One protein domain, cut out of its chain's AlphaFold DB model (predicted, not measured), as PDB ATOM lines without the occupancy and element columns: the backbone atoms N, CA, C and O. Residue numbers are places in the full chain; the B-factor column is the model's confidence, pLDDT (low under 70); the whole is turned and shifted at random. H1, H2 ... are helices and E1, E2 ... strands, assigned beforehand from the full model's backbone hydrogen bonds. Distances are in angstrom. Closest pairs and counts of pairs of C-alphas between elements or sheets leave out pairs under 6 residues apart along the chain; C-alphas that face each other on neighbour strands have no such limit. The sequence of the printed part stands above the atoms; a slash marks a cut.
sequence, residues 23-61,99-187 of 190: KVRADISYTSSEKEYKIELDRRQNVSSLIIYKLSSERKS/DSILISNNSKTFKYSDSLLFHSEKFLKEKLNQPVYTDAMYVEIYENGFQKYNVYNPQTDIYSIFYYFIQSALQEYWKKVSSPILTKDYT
ATOM      1  N   LYS A  23      -0.320  38.337  14.193       90.81
ATOM      2  CA  LYS A  23      -0.424  39.632  14.849       90.81
ATOM      3  C   LYS A  23      -0.877  40.688  13.851       90.81
ATOM      4  O   LYS A  23      -0.245  40.867  12.815       90.81
ATOM      5  N   VAL A  24      -1.947  41.398  14.181       90.50
ATOM      6  CA  VAL A  24      -2.392  42.590  13.448       90.50
ATOM      7  C   VAL A  24      -2.179  43.783  14.358       90.50
ATOM      8  O   VAL A  24      -2.737  43.811  15.451       90.50
ATOM      9  N   ARG A  25      -1.378  44.754  13.925       92.94
ATOM     10  CA  ARG A  25      -1.118  45.980  14.677       92.94
ATOM     11  C   ARG A  25      -1.499  47.190  13.841       92.94
ATOM     12  O   ARG A  25      -1.081  47.298  12.698       92.94
ATOM     13  N   ALA A  26      -2.283  48.085  14.418       89.31
ATOM     14  CA  ALA A  26      -2.585  49.391  13.862       89.31
ATOM     15  C   ALA A  26      -2.053  50.459  14.816       89.31
ATOM     16  O   ALA A  26      -2.453  50.500  15.979       89.31
ATOM     17  N   ASP A  27      -1.183  51.321  14.309       89.06
ATOM     18  CA  ASP A  27      -0.679  52.512  14.976       89.06
ATOM     19  C   ASP A  27      -1.425  53.717  14.400       89.06
ATOM     20  O   ASP A  27      -1.466  53.908  13.185       89.06
ATOM     21  N   ILE A  28      -2.063  54.502  15.264       88.06
ATOM     22  CA  ILE A  28      -2.869  55.656  14.878       88.06
ATOM     23  C   ILE A  28      -2.267  56.887  15.545       88.06
ATOM     24  O   ILE A  28      -2.142  56.934  16.769       88.06
ATOM     25  N   SER A  29      -1.916  57.882  14.735       83.31
ATOM     26  CA  SER A  29      -1.383  59.162  15.182       83.31
ATOM     27  C   SER A  29      -2.171  60.300  14.553       83.31
ATOM     28  O   SER A  29      -2.261  60.402  13.331       83.31
ATOM     29  N   TYR A  30      -2.685  61.185  15.397       77.69
ATOM     30  CA  TYR A  30      -3.297  62.443  14.998       77.69
ATOM     31  C   TYR A  30      -2.337  63.576  15.349       77.69
ATOM     32  O   TYR A  30      -2.296  64.034  16.495       77.69
ATOM     33  N   THR A  31      -1.522  64.012  14.385       68.44
ATOM     34  CA  THR A  31      -0.497  65.044  14.627       68.44
ATOM     35  C   THR A  31      -1.128  66.373  15.036       68.44
ATOM     36  O   THR A  31      -0.550  67.097  15.840       68.44
ATOM     37  N   SER A  32      -2.338  66.671  14.551       65.56
ATOM     38  CA  SER A  32      -3.089  67.886  14.902       65.56
ATOM     39  C   SER A  32      -3.441  67.997  16.392       65.56
ATOM     40  O   SER A  32      -3.591  69.103  16.904       65.56
ATOM     41  N   SER A  33      -3.561  66.866  17.095       60.31
ATOM     42  CA  SER A  33      -4.015  66.808  18.492       60.31
ATOM     43  C   SER A  33      -3.011  66.151  19.443       60.31
ATOM     44  O   SER A  33      -3.343  65.908  20.601       60.31
ATOM     45  N   GLU A  34      -1.804  65.840  18.958       78.19
ATOM     46  CA  GLU A  34      -0.773  65.059  19.661       78.19
ATOM     47  C   GLU A  34      -1.285  63.729  20.251       78.19
ATOM     48  O   GLU A  34      -0.678  63.150  21.155       78.19
ATOM     49  N   LYS A  35      -2.406  63.212  19.736       85.81
ATOM     50  CA  LYS A  35      -2.992  61.952  20.186       85.81
ATOM     51  C   LYS A  35      -2.377  60.808  19.399       85.81
ATOM     52  O   LYS A  35      -2.513  60.734  18.182       85.81
ATOM     53  N   GLU A  36      -1.770  59.865  20.105       91.25
ATOM     54  CA  GLU A  36      -1.336  58.595  19.523       91.25
ATOM     55  C   GLU A  36      -1.887  57.426  20.342       91.25
ATOM     56  O   GLU A  36      -1.957  57.478  21.577       91.25
ATOM     57  N   TYR A  37      -2.310  56.372  19.653       94.12
ATOM     58  CA  TYR A  37      -2.692  55.103  20.258       94.12
ATOM     59  C   TYR A  37      -2.414  53.946  19.299       94.12
ATOM     60  O   TYR A  37      -2.245  54.131  18.094       94.12
ATOM     61  N   LYS A  38      -2.342  52.733  19.842       95.19
ATOM     62  CA  LYS A  38      -2.075  51.520  19.066       95.19
ATOM     63  C   LYS A  38      -3.053  50.436  19.463       95.19
ATOM     64  O   LYS A  38      -3.394  50.294  20.636       95.19
ATOM     65  N   ILE A  39      -3.480  49.665  18.478       96.25
ATOM     66  CA  ILE A  39      -4.336  48.501  18.648       96.25
ATOM     67  C   ILE A  39      -3.572  47.305  18.114       96.25
ATOM     68  O   ILE A  39      -3.237  47.255  16.934       96.25
ATOM     69  N   GLU A  40      -3.308  46.330  18.971       96.06
ATOM     70  CA  GLU A  40      -2.633  45.096  18.596       96.06
ATOM     71  C   GLU A  40      -3.511  43.899  18.939       96.06
ATOM     72  O   GLU A  40      -3.912  43.709  20.081       96.06
ATOM     73  N   LEU A  41      -3.800  43.071  17.942       94.81
ATOM     74  CA  LEU A  41      -4.414  41.769  18.130       94.81
ATOM     75  C   LEU A  41      -3.339  40.691  17.966       94.81
ATOM     76  O   LEU A  41      -2.902  40.439  16.844       94.81
ATOM     77  N   ASP A  42      -2.947  40.047  19.068       92.31
ATOM     78  CA  ASP A  42      -2.089  38.850  19.082       92.31
ATOM     79  C   ASP A  42      -2.975  37.600  19.163       92.31
ATOM     80  O   ASP A  42      -3.736  37.409  20.117       92.31
ATOM     81  N   ARG A  43      -2.899  36.760  18.130       87.25
ATOM     82  CA  ARG A  43      -3.691  35.543  17.964       87.25
ATOM     83  C   ARG A  43      -2.807  34.333  18.186       87.25
ATOM     84  O   ARG A  43      -1.856  34.087  17.440       87.25
ATOM     85  N   ARG A  44      -3.188  33.522  19.167       80.75
ATOM     86  CA  ARG A  44      -2.600  32.207  19.438       80.75
ATOM     87  C   ARG A  44      -3.713  31.167  19.410       80.75
ATOM     88  O   ARG A  44      -4.879  31.511  19.571       80.75
ATOM     89  N   GLN A  45      -3.356  29.894  19.231       69.69
ATOM     90  CA  GLN A  45      -4.322  28.801  19.023       69.69
ATOM     91  C   GLN A  45      -5.512  28.813  19.994       69.69
ATOM     92  O   GLN A  45      -6.647  28.621  19.571       69.69
ATOM     93  N   ASN A  46      -5.257  29.077  21.277       72.44
ATOM     94  CA  ASN A  46      -6.269  28.934  22.327       72.44
ATOM     95  C   ASN A  46      -6.700  30.266  22.945       72.44
ATOM     96  O   ASN A  46      -7.685  30.313  23.675       72.44
ATOM     97  N   VAL A  47      -5.947  31.339  22.699       80.56
ATOM     98  CA  VAL A  47      -6.157  32.636  23.340       80.56
ATOM     99  C   VAL A  47      -5.773  33.733  22.363       80.56
ATOM    100  O   VAL A  47      -4.663  33.739  21.831       80.56
ATOM    101  N   SER A  48      -6.686  34.680  22.175       89.50
ATOM    102  CA  SER A  48      -6.426  35.911  21.440       89.50
ATOM    103  C   SER A  48      -6.491  37.084  22.404       89.50
ATOM    104  O   SER A  48      -7.475  37.234  23.133       89.50
ATOM    105  N   SER A  49      -5.446  37.904  22.421       94.00
ATOM    106  CA  SER A  49      -5.383  39.114  23.235       94.00
ATOM    107  C   SER A  49      -5.478  40.341  22.349       94.00
ATOM    108  O   SER A  49      -4.678  40.504  21.426       94.00
ATOM    109  N   LEU A  50      -6.434  41.209  22.663       96.12
ATOM    110  CA  LEU A  50      -6.483  42.559  22.139       96.12
ATOM    111  C   LEU A  50      -5.787  43.481  23.133       96.12
ATOM    112  O   LEU A  50      -6.173  43.561  24.298       96.12
ATOM    113  N   ILE A  51      -4.764  44.165  22.656       96.81
ATOM    114  CA  ILE A  51      -3.893  45.025  23.432       96.81
ATOM    115  C   ILE A  51      -4.067  46.449  22.919       96.81
ATOM    116  O   ILE A  51      -3.928  46.714  21.724       96.81
ATOM    117  N   ILE A  52      -4.360  47.359  23.838       97.19
ATOM    118  CA  ILE A  52      -4.512  48.780  23.560       97.19
ATOM    119  C   ILE A  52      -3.340  49.513  24.188       97.19
ATOM    120  O   ILE A  52      -3.023  49.306  25.356       97.19
ATOM    121  N   TYR A  53      -2.716  50.380  23.403       96.25
ATOM    122  CA  TYR A  53      -1.686  51.295  23.859       96.25
ATOM    123  C   TYR A  53      -2.189  52.718  23.691       96.25
ATOM    124  O   TYR A  53      -2.708  53.052  22.628       96.25
ATOM    125  N   LYS A  54      -1.990  53.571  24.686       95.25
ATOM    126  CA  LYS A  54      -2.274  55.004  24.593       95.25
ATOM    127  C   LYS A  54      -1.015  55.778  24.927       95.25
ATOM    128  O   LYS A  54      -0.338  55.430  25.887       95.25
ATOM    129  N   LEU A  55      -0.695  56.800  24.139       93.69
ATOM    130  CA  LEU A  55       0.414  57.690  24.462       93.69
ATOM    131  C   LEU A  55       0.170  58.330  25.833       93.69
ATOM    132  O   LEU A  55      -0.855  58.979  26.051       93.69
ATOM    133  N   SER A  56       1.107  58.112  26.747       90.81
ATOM    134  CA  SER A  56       1.078  58.728  28.066       90.81
ATOM    135  C   SER A  56       1.433  60.209  27.948       90.81
ATOM    136  O   SER A  56       2.213  60.612  27.080       90.81
ATOM    137  N   SER A  57       0.895  61.028  28.851       84.88
ATOM    138  CA  SER A  57       1.379  62.400  29.039       84.88
ATOM    139  C   SER A  57       2.810  62.428  29.585       84.88
ATOM    140  O   SER A  57       3.512  63.426  29.429       84.88
ATOM    141  N   GLU A  58       3.255  61.340  30.220       85.12
ATOM    142  CA  GLU A  58       4.628  61.188  30.679       85.12
ATOM    143  C   GLU A  58       5.581  60.921  29.507       85.12
ATOM    144  O   GLU A  58       5.278  60.194  28.557       85.12
ATOM    145  N   ARG A  59       6.790  61.479  29.592       80.00
ATOM    146  CA  ARG A  59       7.877  61.200  28.649       80.00
ATOM    147  C   ARG A  59       9.113  60.773  29.411       80.00
ATOM    148  O   ARG A  59       9.423  61.324  30.465       80.00
ATOM    149  N   LYS A  60       9.856  59.819  28.851       87.31
ATOM    150  CA  LYS A  60      11.187  59.506  29.371       87.31
ATOM    151  C   LYS A  60      12.090  60.716  29.147       87.31
ATOM    152  O   LYS A  60      12.088  61.294  28.061       87.31
ATOM    153  N   SER A  61      12.895  61.056  30.145       88.88
ATOM    154  CA  SER A  61      13.960  62.042  29.971       88.88
ATOM    155  C   SER A  61      14.950  61.562  28.916       88.88
ATOM    156  O   SER A  61      15.302  60.378  28.889       88.88
ATOM    157  N   ASP A  99      -3.354  48.554  28.151       97.12
ATOM    158  CA  ASP A  99      -4.400  47.631  28.580       97.12
ATOM    159  C   ASP A  99      -4.425  46.391  27.688       97.12
ATOM    160  O   ASP A  99      -4.017  46.416  26.524       97.12
ATOM    161  N   SER A 100      -4.931  45.285  28.228       95.38
ATOM    162  CA  SER A 100      -5.099  44.039  27.484       95.38
ATOM    163  C   SER A 100      -6.378  43.334  27.903       95.38
ATOM    164  O   SER A 100      -6.663  43.199  29.092       95.38
ATOM    165  N   ILE A 101      -7.127  42.843  26.922       95.81
ATOM    166  CA  ILE A 101      -8.296  41.997  27.138       95.81
ATOM    167  C   ILE A 101      -8.196  40.729  26.300       95.81
ATOM    168  O   ILE A 101      -7.647  40.714  25.199       95.81
ATOM    169  N   LEU A 102      -8.796  39.654  26.800       94.19
ATOM    170  CA  LEU A 102      -9.016  38.461  25.993       94.19
ATOM    171  C   LEU A 102     -10.229  38.669  25.091       94.19
ATOM    172  O   LEU A 102     -11.272  39.150  25.550       94.19
ATOM    173  N   ILE A 103     -10.129  38.263  23.829       90.38
ATOM    174  CA  ILE A 103     -11.246  38.300  22.881       90.38
ATOM    175  C   ILE A 103     -11.591  36.902  22.375       90.38
ATOM    176  O   ILE A 103     -10.747  36.013  22.303       90.38
ATOM    177  N   SER A 104     -12.868  36.703  22.050       86.88
ATOM    178  CA  SER A 104     -13.348  35.438  21.494       86.88
ATOM    179  C   SER A 104     -12.932  35.312  20.030       86.88
ATOM    180  O   SER A 104     -12.984  36.293  19.285       86.88
ATOM    181  N   ASN A 105     -12.632  34.091  19.587       83.56
ATOM    182  CA  ASN A 105     -12.382  33.793  18.174       83.56
ATOM    183  C   ASN A 105     -13.620  34.055  17.287       83.56
ATOM    184  O   ASN A 105     -13.487  34.259  16.087       83.56
ATOM    185  N   ASN A 106     -14.824  34.126  17.869       84.94
ATOM    186  CA  ASN A 106     -16.060  34.443  17.138       84.94
ATOM    187  C   ASN A 106     -16.342  35.953  17.030       84.94
ATOM    188  O   ASN A 106     -17.367  36.359  16.471       84.94
ATOM    189  N   SER A 107     -15.467  36.783  17.593       89.62
ATOM    190  CA  SER A 107     -15.635  38.230  17.640       89.62
ATOM    191  C   SER A 107     -15.516  38.881  16.254       89.62
ATOM    192  O   SER A 107     -14.897  38.336  15.336       89.62
ATOM    193  N   LYS A 108     -16.127  40.060  16.072       92.56
ATOM    194  CA  LYS A 108     -16.036  40.784  14.791       92.56
ATOM    195  C   LYS A 108     -14.600  41.222  14.517       92.56
ATOM    196  O   LYS A 108     -14.149  41.103  13.381       92.56
ATOM    197  N   THR A 109     -13.879  41.641  15.558       92.31
ATOM    198  CA  THR A 109     -12.463  42.019  15.468       92.31
ATOM    199  C   THR A 109     -11.627  40.886  14.886       92.31
ATOM    200  O   THR A 109     -10.835  41.097  13.966       92.31
ATOM    201  N   PHE A 110     -11.870  39.656  15.349       89.56
ATOM    202  CA  PHE A 110     -11.188  38.473  14.837       89.56
ATOM    203  C   PHE A 110     -11.505  38.226  13.352       89.56
ATOM    204  O   PHE A 110     -10.580  38.090  12.553       89.56
ATOM    205  N   LYS A 111     -12.780  38.290  12.947       89.69
ATOM    206  CA  LYS A 111     -13.200  38.111  11.539       89.69
ATOM    207  C   LYS A 111     -12.600  39.150  10.585       89.69
ATOM    208  O   LYS A 111     -12.198  38.816   9.469       89.69
ATOM    209  N   TYR A 112     -12.524  40.414  11.002       91.31
ATOM    210  CA  TYR A 112     -11.870  41.443  10.191       91.31
ATOM    211  C   TYR A 112     -10.359  41.215  10.116       91.31
ATOM    212  O   TYR A 112      -9.779  41.369   9.043       91.31
ATOM    213  N   SER A 113      -9.733  40.755  11.204       89.25
ATOM    214  CA  SER A 113      -8.316  40.375  11.183       89.25
ATOM    215  C   SER A 113      -8.024  39.210  10.227       89.25
ATOM    216  O   SER A 113      -7.029  39.261   9.513       89.25
ATOM    217  N   ASP A 114      -8.910  38.206  10.134       87.19
ATOM    218  CA  ASP A 114      -8.794  37.134   9.133       87.19
ATOM    219  C   ASP A 114      -8.795  37.713   7.720       87.19
ATOM    220  O   ASP A 114      -7.934  37.401   6.900       87.19
ATOM    221  N   SER A 115      -9.725  38.625   7.448       87.00
ATOM    222  CA  SER A 115      -9.848  39.247   6.131       87.00
ATOM    223  C   SER A 115      -8.577  40.009   5.737       87.00
ATOM    224  O   SER A 115      -8.153  39.914   4.584       87.00
ATOM    225  N   LEU A 116      -7.931  40.695   6.688       87.38
ATOM    226  CA  LEU A 116      -6.633  41.348   6.488       87.38
ATOM    227  C   LEU A 116      -5.515  40.340   6.170       87.38
ATOM    228  O   LEU A 116      -4.657  40.619   5.336       87.38
ATOM    229  N   LEU A 117      -5.521  39.152   6.771       83.25
ATOM    230  CA  LEU A 117      -4.501  38.131   6.504       83.25
ATOM    231  C   LEU A 117      -4.656  37.469   5.136       83.25
ATOM    232  O   LEU A 117      -3.645  37.205   4.480       83.25
ATOM    233  N   PHE A 118      -5.892  37.181   4.726       77.62
ATOM    234  CA  PHE A 118      -6.177  36.400   3.519       77.62
ATOM    235  C   PHE A 118      -6.180  37.231   2.228       77.62
ATOM    236  O   PHE A 118      -5.916  36.681   1.166       77.62
ATOM    237  N   HIS A 119      -6.414  38.546   2.291       71.81
ATOM    238  CA  HIS A 119      -6.528  39.398   1.094       71.81
ATOM    239  C   HIS A 119      -5.280  40.263   0.819       71.81
ATOM    240  O   HIS A 119      -5.385  41.309   0.180       71.81
ATOM    241  N   SER A 120      -4.093  39.838   1.277       69.62
ATOM    242  CA  SER A 120      -2.844  40.626   1.220       69.62
ATOM    243  C   SER A 120      -2.466  41.129  -0.181       69.62
ATOM    244  O   SER A 120      -1.967  42.243  -0.322       69.62
ATOM    245  N   GLU A 121      -2.727  40.342  -1.229       65.31
ATOM    246  CA  GLU A 121      -2.355  40.672  -2.615       65.31
ATOM    247  C   GLU A 121      -3.042  41.931  -3.155       65.31
ATOM    248  O   GLU A 121      -2.461  42.650  -3.972       65.31
ATOM    249  N   LYS A 122      -4.255  42.233  -2.675       65.69
ATOM    250  CA  LYS A 122      -4.992  43.439  -3.065       65.69
ATOM    251  C   LYS A 122      -4.313  44.709  -2.541       65.69
ATOM    252  O   LYS A 122      -4.330  45.723  -3.223       65.69
ATOM    253  N   PHE A 123      -3.679  44.641  -1.369       66.19
ATOM    254  CA  PHE A 123      -3.060  45.798  -0.706       66.19
ATOM    255  C   PHE A 123      -1.617  46.061  -1.164       66.19
ATOM    256  O   PHE A 123      -1.128  47.181  -1.076       66.19
ATOM    257  N   LEU A 124      -0.913  45.040  -1.664       63.06
ATOM    258  CA  LEU A 124       0.500  45.158  -2.049       63.06
ATOM    259  C   LEU A 124       0.730  45.934  -3.360       63.06
ATOM    260  O   LEU A 124       1.825  46.454  -3.565       63.06
ATOM    261  N   LYS A 125      -0.275  46.036  -4.241       56.28
ATOM    262  CA  LYS A 125      -0.127  46.647  -5.576       56.28
ATOM    263  C   LYS A 125      -0.153  48.184  -5.593       56.28
ATOM    264  O   LYS A 125       0.309  48.768  -6.565       56.28
ATOM    265  N   GLU A 126      -0.625  48.853  -4.540       55.41
ATOM    266  CA  GLU A 126      -0.883  50.312  -4.551       55.41
ATOM    267  C   GLU A 126       0.245  51.176  -3.936       55.41
ATOM    268  O   GLU A 126       0.077  52.365  -3.673       55.41
ATOM    269  N   LYS A 127       1.427  50.595  -3.705       53.84
ATOM    270  CA  LYS A 127       2.434  51.127  -2.770       53.84
ATOM    271  C   LYS A 127       3.298  52.311  -3.235       53.84
ATOM    272  O   LYS A 127       4.105  52.784  -2.443       53.84
ATOM    273  N   LEU A 128       3.209  52.771  -4.484       50.50
ATOM    274  CA  LEU A 128       4.308  53.562  -5.065       50.50
ATOM    275  C   LEU A 128       4.232  55.090  -4.904       50.50
ATOM    276  O   LEU A 128       5.280  55.709  -5.000       50.50
ATOM    277  N   ASN A 129       3.081  55.708  -4.602       50.34
ATOM    278  CA  ASN A 129       2.951  57.182  -4.609       50.34
ATOM    279  C   ASN A 129       2.018  57.751  -3.520       50.34
ATOM    280  O   ASN A 129       1.232  58.659  -3.790       50.34
ATOM    281  N   GLN A 130       2.047  57.227  -2.294       54.62
ATOM    282  CA  GLN A 130       1.193  57.786  -1.240       54.62
ATOM    283  C   GLN A 130       1.837  59.022  -0.588       54.62
ATOM    284  O   GLN A 130       2.980  58.938  -0.135       54.62
ATOM    285  N   PRO A 131       1.132  60.169  -0.535       53.56
ATOM    286  CA  PRO A 131       1.633  61.357   0.143       53.56
ATOM    287  C   PRO A 131       1.727  61.130   1.658       53.56
ATOM    288  O   PRO A 131       1.022  60.300   2.233       53.56
ATOM    289  N   VAL A 132       2.620  61.876   2.309       53.34
ATOM    290  CA  VAL A 132       2.769  61.874   3.770       53.34
ATOM    291  C   VAL A 132       1.647  62.724   4.360       53.34
ATOM    292  O   VAL A 132       1.539  63.907   4.040       53.34
ATOM    293  N   TYR A 133       0.810  62.124   5.202       54.97
ATOM    294  CA  TYR A 133      -0.315  62.807   5.837       54.97
ATOM    295  C   TYR A 133       0.041  63.217   7.267       54.97
ATOM    296  O   TYR A 133       0.797  62.525   7.950       54.97
ATOM    297  N   THR A 134      -0.507  64.351   7.713       54.88
ATOM    298  CA  THR A 134      -0.348  64.847   9.088       54.88
ATOM    299  C   THR A 134      -1.045  63.922  10.079       54.88
ATOM    300  O   THR A 134      -0.459  63.562  11.088       54.88
ATOM    301  N   ASP A 135      -2.251  63.459   9.771       69.62
ATOM    302  CA  ASP A 135      -2.898  62.380  10.513       69.62
ATOM    303  C   ASP A 135      -2.638  61.074   9.774       69.62
ATOM    304  O   ASP A 135      -2.924  60.950   8.582       69.62
ATOM    305  N   ALA A 136      -2.035  60.120  10.475       76.56
ATOM    306  CA  ALA A 136      -1.506  58.919   9.864       76.56
ATOM    307  C   ALA A 136      -1.962  57.684  10.630       76.56
ATOM    308  O   ALA A 136      -1.791  57.555  11.843       76.56
ATOM    309  N   MET A 137      -2.496  56.737   9.871       83.62
ATOM    310  CA  MET A 137      -2.703  55.374  10.316       83.62
ATOM    311  C   MET A 137      -1.665  54.476   9.652       83.62
ATOM    312  O   MET A 137      -1.503  54.494   8.437       83.62
ATOM    313  N   TYR A 138      -0.964  53.671  10.433       84.81
ATOM    314  CA  TYR A 138       0.011  52.713   9.934       84.81
ATOM    315  C   TYR A 138      -0.362  51.323  10.430       84.81
ATOM    316  O   TYR A 138      -0.480  51.093  11.630       84.81
ATOM    317  N   VAL A 139      -0.588  50.394   9.505       85.31
ATOM    318  CA  VAL A 139      -0.994  49.028   9.842       85.31
ATOM    319  C   VAL A 139       0.086  48.050   9.439       85.31
ATOM    320  O   VAL A 139       0.537  48.043   8.296       85.31
ATOM    321  N   GLU A 140       0.440  47.173  10.366       87.44
ATOM    322  CA  GLU A 140       1.369  46.076  10.174       87.44
ATOM    323  C   GLU A 140       0.666  44.744  10.402       87.44
ATOM    324  O   GLU A 140       0.056  44.498  11.447       87.44
ATOM    325  N   ILE A 141       0.793  43.856   9.420       86.31
ATOM    326  CA  ILE A 141       0.275  42.497   9.494       86.31
ATOM    327  C   ILE A 141       1.450  41.538   9.576       86.31
ATOM    328  O   ILE A 141       2.339  41.552   8.724       86.31
ATOM    329  N   TYR A 142       1.432  40.680  10.588       87.88
ATOM    330  CA  TYR A 142       2.425  39.642  10.805       87.88
ATOM    331  C   TYR A 142       1.772  38.266  10.801       87.88
ATOM    332  O   TYR A 142       0.738  38.044  11.434       87.88
ATOM    333  N   GLU A 143       2.443  37.323  10.157       86.81
ATOM    334  CA  GLU A 143       2.071  35.917  10.121       86.81
ATOM    335  C   GLU A 143       3.296  35.090  10.512       86.81
ATOM    336  O   GLU A 143       4.389  35.277   9.983       86.81
ATOM    337  N   ASN A 144       3.137  34.214  11.503       83.38
ATOM    338  CA  ASN A 144       4.204  33.369  12.042       83.38
ATOM    339  C   ASN A 144       5.443  34.146  12.515       83.38
ATOM    340  O   ASN A 144       6.566  33.659  12.435       83.38
ATOM    341  N   GLY A 145       5.232  35.359  13.035       80.38
ATOM    342  CA  GLY A 145       6.296  36.242  13.526       80.38
ATOM    343  C   GLY A 145       6.990  37.077  12.445       80.38
ATOM    344  O   GLY A 145       7.734  37.992  12.789       80.38
ATOM    345  N   PHE A 146       6.705  36.835  11.165       82.50
ATOM    346  CA  PHE A 146       7.261  37.596  10.049       82.50
ATOM    347  C   PHE A 146       6.275  38.661   9.575       82.50
ATOM    348  O   PHE A 146       5.066  38.428   9.544       82.50
ATOM    349  N   GLN A 147       6.781  39.841   9.209       84.75
ATOM    350  CA  GLN A 147       5.947  40.896   8.638       84.75
ATOM    351  C   GLN A 147       5.487  40.468   7.244       84.75
ATOM    352  O   GLN A 147       6.296  40.342   6.329       84.75
ATOM    353  N   LYS A 148       4.181  40.245   7.090       85.12
ATOM    354  CA  LYS A 148       3.561  39.845   5.826       85.12
ATOM    355  C   LYS A 148       3.419  41.044   4.896       85.12
ATOM    356  O   LYS A 148       3.769  40.964   3.724       85.12
ATOM    357  N   TYR A 149       2.903  42.154   5.424       85.75
ATOM    358  CA  TYR A 149       2.840  43.439   4.732       85.75
ATOM    359  C   TYR A 149       2.569  44.583   5.717       85.75
ATOM    360  O   TYR A 149       2.214  44.368   6.879       85.75
ATOM    361  N   ASN A 150       2.728  45.811   5.230       85.12
ATOM    362  CA  ASN A 150       2.294  47.025   5.906       85.12
ATOM    363  C   ASN A 150       1.576  47.959   4.933       85.12
ATOM    364  O   ASN A 150       1.830  47.929   3.725       85.12
ATOM    365  N   VAL A 151       0.681  48.775   5.479       81.12
ATOM    366  CA  VAL A 151      -0.053  49.804   4.743       81.12
ATOM    367  C   VAL A 151       0.069  51.113   5.504       81.12
ATOM    368  O   VAL A 151      -0.180  51.165   6.709       81.12
ATOM    369  N   TYR A 152       0.482  52.157   4.791       79.00
ATOM    370  CA  TYR A 152       0.523  53.516   5.306       79.00
ATOM    371  C   TYR A 152      -0.750  54.247   4.885       79.00
ATOM    372  O   TYR A 152      -1.265  54.019   3.798       79.00
ATOM    373  N   ASN A 153      -1.286  55.046   5.797       78.88
ATOM    374  CA  ASN A 153      -2.527  55.804   5.705       78.88
ATOM    375  C   ASN A 153      -3.609  55.204   4.777       78.88
ATOM    376  O   ASN A 153      -3.952  55.815   3.761       78.88
ATOM    377  N   PRO A 154      -4.130  53.996   5.081       77.06
ATOM    378  CA  PRO A 154      -5.146  53.369   4.243       77.06
ATOM    379  C   PRO A 154      -6.378  54.273   4.152       77.06
ATOM    380  O   PRO A 154      -6.972  54.567   5.178       77.06
ATOM    381  N   GLN A 155      -6.785  54.696   2.952       74.88
ATOM    382  CA  GLN A 155      -7.981  55.528   2.771       74.88
ATOM    383  C   GLN A 155      -9.268  54.752   3.111       74.88
ATOM    384  O   GLN A 155      -9.387  53.566   2.804       74.88
ATOM    385  N   THR A 156     -10.232  55.399   3.774       74.06
ATOM    386  CA  THR A 156     -11.437  54.737   4.323       74.06
ATOM    387  C   THR A 156     -12.357  54.140   3.267       74.06
ATOM    388  O   THR A 156     -12.925  53.067   3.470       74.06
ATOM    389  N   ASP A 157     -12.488  54.820   2.141       70.81
ATOM    390  CA  ASP A 157     -13.279  54.433   0.979       70.81
ATOM    391  C   ASP A 157     -12.662  53.250   0.217       70.81
ATOM    392  O   ASP A 157     -13.379  52.332  -0.184       70.81
ATOM    393  N   ILE A 158     -11.333  53.215   0.091       68.88
ATOM    394  CA  ILE A 158     -10.614  52.154  -0.635       68.88
ATOM    395  C   ILE A 158     -10.366  50.928   0.258       68.88
ATOM    396  O   ILE A 158     -10.490  49.775  -0.170       68.88
ATOM    397  N   TYR A 159     -10.061  51.163   1.534       77.25
ATOM    398  CA  TYR A 159      -9.565  50.157   2.468       77.25
ATOM    399  C   TYR A 159     -10.354  50.097   3.780       77.25
ATOM    400  O   TYR A 159      -9.798  49.946   4.874       77.25
ATOM    401  N   SER A 160     -11.681  50.136   3.663       83.75
ATOM    402  CA  SER A 160     -12.637  50.090   4.782       83.75
ATOM    403  C   SER A 160     -12.393  48.966   5.797       83.75
ATOM    404  O   SER A 160     -12.687  49.127   6.981       83.75
ATOM    405  N   ILE A 161     -11.801  47.843   5.380       88.69
ATOM    406  CA  ILE A 161     -11.511  46.707   6.262       88.69
ATOM    407  C   ILE A 161     -10.593  47.062   7.440       88.69
ATOM    408  O   ILE A 161     -10.815  46.560   8.544       88.69
ATOM    409  N   PHE A 162      -9.613  47.955   7.258       88.88
ATOM    410  CA  PHE A 162      -8.753  48.368   8.368       88.88
ATOM    411  C   PHE A 162      -9.526  49.193   9.399       88.88
ATOM    412  O   PHE A 162      -9.349  49.018  10.604       88.88
ATOM    413  N   TYR A 163     -10.444  50.038   8.933       89.12
ATOM    414  CA  TYR A 163     -11.320  50.820   9.799       89.12
ATOM    415  C   TYR A 163     -12.310  49.931  10.544       89.12
ATOM    416  O   TYR A 163     -12.502  50.108  11.744       89.12
ATOM    417  N   TYR A 164     -12.892  48.929   9.881       92.19
ATOM    418  CA  TYR A 164     -13.757  47.955  10.547       92.19
ATOM    419  C   TYR A 164     -13.014  47.157  11.620       92.19
ATOM    420  O   TYR A 164     -13.558  46.938  12.706       92.19
ATOM    421  N   PHE A 165     -11.759  46.781  11.363       93.69
ATOM    422  CA  PHE A 165     -10.896  46.178  12.375       93.69
ATOM    423  C   PHE A 165     -10.708  47.109  13.586       93.69
ATOM    424  O   PHE A 165     -11.019  46.704  14.703       93.69
ATOM    425  N   ILE A 166     -10.301  48.365  13.379       92.94
ATOM    426  CA  ILE A 166     -10.106  49.339  14.471       92.94
ATOM    427  C   ILE A 166     -11.396  49.560  15.264       92.94
ATOM    428  O   ILE A 166     -11.400  49.469  16.490       92.94
ATOM    429  N   GLN A 167     -12.504  49.838  14.578       93.81
ATOM    430  CA  GLN A 167     -13.773  50.164  15.227       93.81
ATOM    431  C   GLN A 167     -14.318  48.982  16.032       93.81
ATOM    432  O   GLN A 167     -14.784  49.160  17.156       93.81
ATOM    433  N   SER A 168     -14.232  47.762  15.493       95.00
ATOM    434  CA  SER A 168     -14.642  46.564  16.236       95.00
ATOM    435  C   SER A 168     -13.754  46.304  17.454       95.00
ATOM    436  O   SER A 168     -14.293  46.029  18.527       95.00
ATOM    437  N   ALA A 169     -12.436  46.489  17.327       95.56
ATOM    438  CA  ALA A 169     -11.495  46.359  18.432       95.56
ATOM    439  C   ALA A 169     -11.813  47.339  19.572       95.56
ATOM    440  O   ALA A 169     -11.955  46.931  20.724       95.56
ATOM    441  N   LEU A 170     -11.992  48.624  19.250       95.75
ATOM    442  CA  LEU A 170     -12.338  49.655  20.232       95.75
ATOM    443  C   LEU A 170     -13.670  49.354  20.929       95.75
ATOM    444  O   LEU A 170     -13.771  49.442  22.152       95.75
ATOM    445  N   GLN A 171     -14.686  48.934  20.172       95.88
ATOM    446  CA  GLN A 171     -15.978  48.552  20.742       95.88
ATOM    447  C   GLN A 171     -15.872  47.353  21.689       95.88
ATOM    448  O   GLN A 171     -16.552  47.333  22.713       95.88
ATOM    449  N   GLU A 172     -15.066  46.344  21.361       94.81
ATOM    450  CA  GLU A 172     -14.839  45.201  22.249       94.81
ATOM    451  C   GLU A 172     -14.095  45.599  23.517       94.81
ATOM    452  O   GLU A 172     -14.481  45.180  24.609       94.81
ATOM    453  N   TYR A 173     -13.081  46.445  23.376       96.56
ATOM    454  CA  TYR A 173     -12.315  46.978  24.488       96.56
ATOM    455  C   TYR A 173     -13.196  47.766  25.465       96.56
ATOM    456  O   TYR A 173     -13.293  47.402  26.639       96.56
ATOM    457  N   TRP A 174     -13.943  48.760  24.980       96.19
ATOM    458  CA  TRP A 174     -14.820  49.579  25.825       96.19
ATOM    459  C   TRP A 174     -15.985  48.812  26.452       96.19
ATOM    460  O   TRP A 174     -16.545  49.264  27.445       96.19
ATOM    461  N   LYS A 175     -16.376  47.663  25.889       94.94
ATOM    462  CA  LYS A 175     -17.393  46.794  26.499       94.94
ATOM    463  C   LYS A 175     -16.859  45.994  27.684       94.94
ATOM    464  O   LYS A 175     -17.654  45.599  28.531       94.94
ATOM    465  N   LYS A 176     -15.560  45.686  27.711       94.81
ATOM    466  CA  LYS A 176     -14.959  44.795  28.715       94.81
ATOM    467  C   LYS A 176     -14.187  45.523  29.804       94.81
ATOM    468  O   LYS A 176     -14.019  44.961  30.880       94.81
ATOM    469  N   VAL A 177     -13.708  46.734  29.532       95.06
ATOM    470  CA  VAL A 177     -12.910  47.508  30.485       95.06
ATOM    471  C   VAL A 177     -13.772  48.598  31.109       95.06
ATOM    472  O   VAL A 177     -14.265  49.481  30.416       95.06
ATOM    473  N   SER A 178     -13.952  48.524  32.428       91.88
ATOM    474  CA  SER A 178     -14.765  49.468  33.208       91.88
ATOM    475  C   SER A 178     -14.142  50.862  33.308       91.88
ATOM    476  O   SER A 178     -14.864  51.855  33.373       91.88
ATOM    477  N   SER A 179     -12.813  50.952  33.302       94.38
ATOM    478  CA  SER A 179     -12.062  52.211  33.357       94.38
ATOM    479  C   SER A 179     -10.979  52.213  32.274       94.38
ATOM    480  O   SER A 179      -9.821  51.934  32.573       94.38
ATOM    481  N   PRO A 180     -11.353  52.437  31.002       95.56
ATOM    482  CA  PRO A 180     -10.432  52.276  29.884       95.56
ATOM    483  C   PRO A 180      -9.377  53.387  29.848       95.56
ATOM    484  O   PRO A 180      -9.729  54.568  29.889       95.56
ATOM    485  N   ILE A 181      -8.099  53.028  29.669       95.19
ATOM    486  CA  ILE A 181      -7.025  54.006  29.424       95.19
ATOM    487  C   ILE A 181      -7.315  54.857  28.179       95.19
ATOM    488  O   ILE A 181      -7.067  56.066  28.172       95.19
ATOM    489  N   LEU A 182      -7.880  54.239  27.136       94.69
ATOM    490  CA  LEU A 182      -8.233  54.874  25.870       94.69
ATOM    491  C   LEU A 182      -9.736  55.155  25.843       94.69
ATOM    492  O   LEU A 182     -10.531  54.240  25.652       94.69
ATOM    493  N   THR A 183     -10.140  56.409  26.028       92.88
ATOM    494  CA  THR A 183     -11.554  56.810  26.035       92.88
ATOM    495  C   THR A 183     -12.089  57.048  24.620       92.88
ATOM    496  O   THR A 183     -11.324  57.244  23.675       92.88
ATOM    497  N   LYS A 184     -13.420  57.063  24.464       91.38
ATOM    498  CA  LYS A 184     -14.077  57.337  23.172       91.38
ATOM    499  C   LYS A 184     -13.680  58.700  22.598       91.38
ATOM    500  O   LYS A 184     -13.291  58.770  21.436       91.38
ATOM    501  N   ASP A 185     -13.660  59.731  23.438       87.69
ATOM    502  CA  ASP A 185     -13.291  61.106  23.059       87.69
ATOM    503  C   ASP A 185     -11.807  61.241  22.667       87.69
ATOM    504  O   ASP A 185     -11.389  62.165  21.964       87.69
ATOM    505  N   TYR A 186     -10.961  60.305  23.106       85.69
ATOM    506  CA  TYR A 186      -9.576  60.262  22.651       85.69
ATOM    507  C   TYR A 186      -9.478  59.766  21.201       85.69
ATOM    508  O   TYR A 186      -8.593  60.185  20.467       85.69
ATOM    509  N   THR A 187     -10.401  58.904  20.773       83.44
ATOM    510  CA  THR A 187     -10.406  58.313  19.423       83.44
ATOM    511  C   THR A 187     -11.226  59.097  18.396       83.44
ATOM    512  O   THR A 187     -11.193  58.760  17.215       83.44
TER     513      THR A 187
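Overview. This is residues 23 to 61 and 99 to 187 of the 190 residues of an uncharacterized protein of Gramella sp. Hel_I_59 (UniProt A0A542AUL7). You are looking at one twisted sheet of six antiparallel strands, with two helices, H3 and H1, side by side across one face; no named helix covers the other face. The two short helices only graze the sheet, H2 near E6 and H4 near the first residue of E2. The printed part has 128 residues, with named elements in the order E1 E2 E3 E4 H1 H2 E5 E6 H3 H4, and the sheet runs E4 E3 E2 E1 E5 E6. The class is mixed, helices and strands; the whole is compact, with a radius of gyration of the C-alphas of 14.7 A, and rounded, with spans of 41 by 39 by 30 A.

Along the chain. Find C-alpha 23 at (-0.424, 39.632, 14.849); there E1, residues 23 to 30, begins and runs 23.0 A. E2, residues 35 to 43, is 26.5 A long. E3, residues 48 to 59, covers 29.9 A and bends by 62 degrees at residue 56. After the cut, E4 takes residues 99 to 103, H1 residues 108 to 118 and H2 residues 120 to 124. E5, residues 135 to 143, is 26.9 A long, and E6, residues 146 to 152, 17.9 A. Look for H3, residues 160 to 176, from C-alpha 160 at (-12.637, 50.090, 4.782), 24.6 A long; H4, residues 184 to 187, ends with C-alpha 187 at (-10.406, 58.313, 19.423).

Arrangement. Start in the sheet with E1, E2 and E3, a meander, each strand the antiparallel neighbour of the one before. Check N 26 and O 39, 2.8 A, for E1 and E2; N 51 and O 40, 2.8 A, for E2 and E3; N 101 and O 50, 2.9 A, for E3 and edge strand E4. On the other side of E1, N 27 and O 138 of E5 are 2.8 A apart; in the hairpin E5 and E6, N 139 and O 151 are 2.9 A apart. H3 and H1 are on the same face, two layers with the sheet, at heights over the sheet of 9.2 A and 9.1 A, and both run across the strands. They touch, closest at the C-alphas of Thr 109 and Ser 168, 5.1 A, at a shallow tilt of 32 degrees, only just short of steep, opposite ways. H3 and H4 are near each other, while H2 and H3 are apart. In H1, H2 and H3 every O i to N i+4 pair is within hydrogen-bond range; H4 is too short for one.

Size, cuts and confidence. The C-alphas of Leu 128 and Ser 178 are the two farthest apart, 43.0 A. Residues 62 to 98 are not printed, and C-alphas 61 and 99 are 23.4 A apart across this cut. Of the links printed whole, none is long. The mean pLDDT of the printed part is 83.7; look for values under 70 at residues 31 to 33, 45, 120 to 135 and 158.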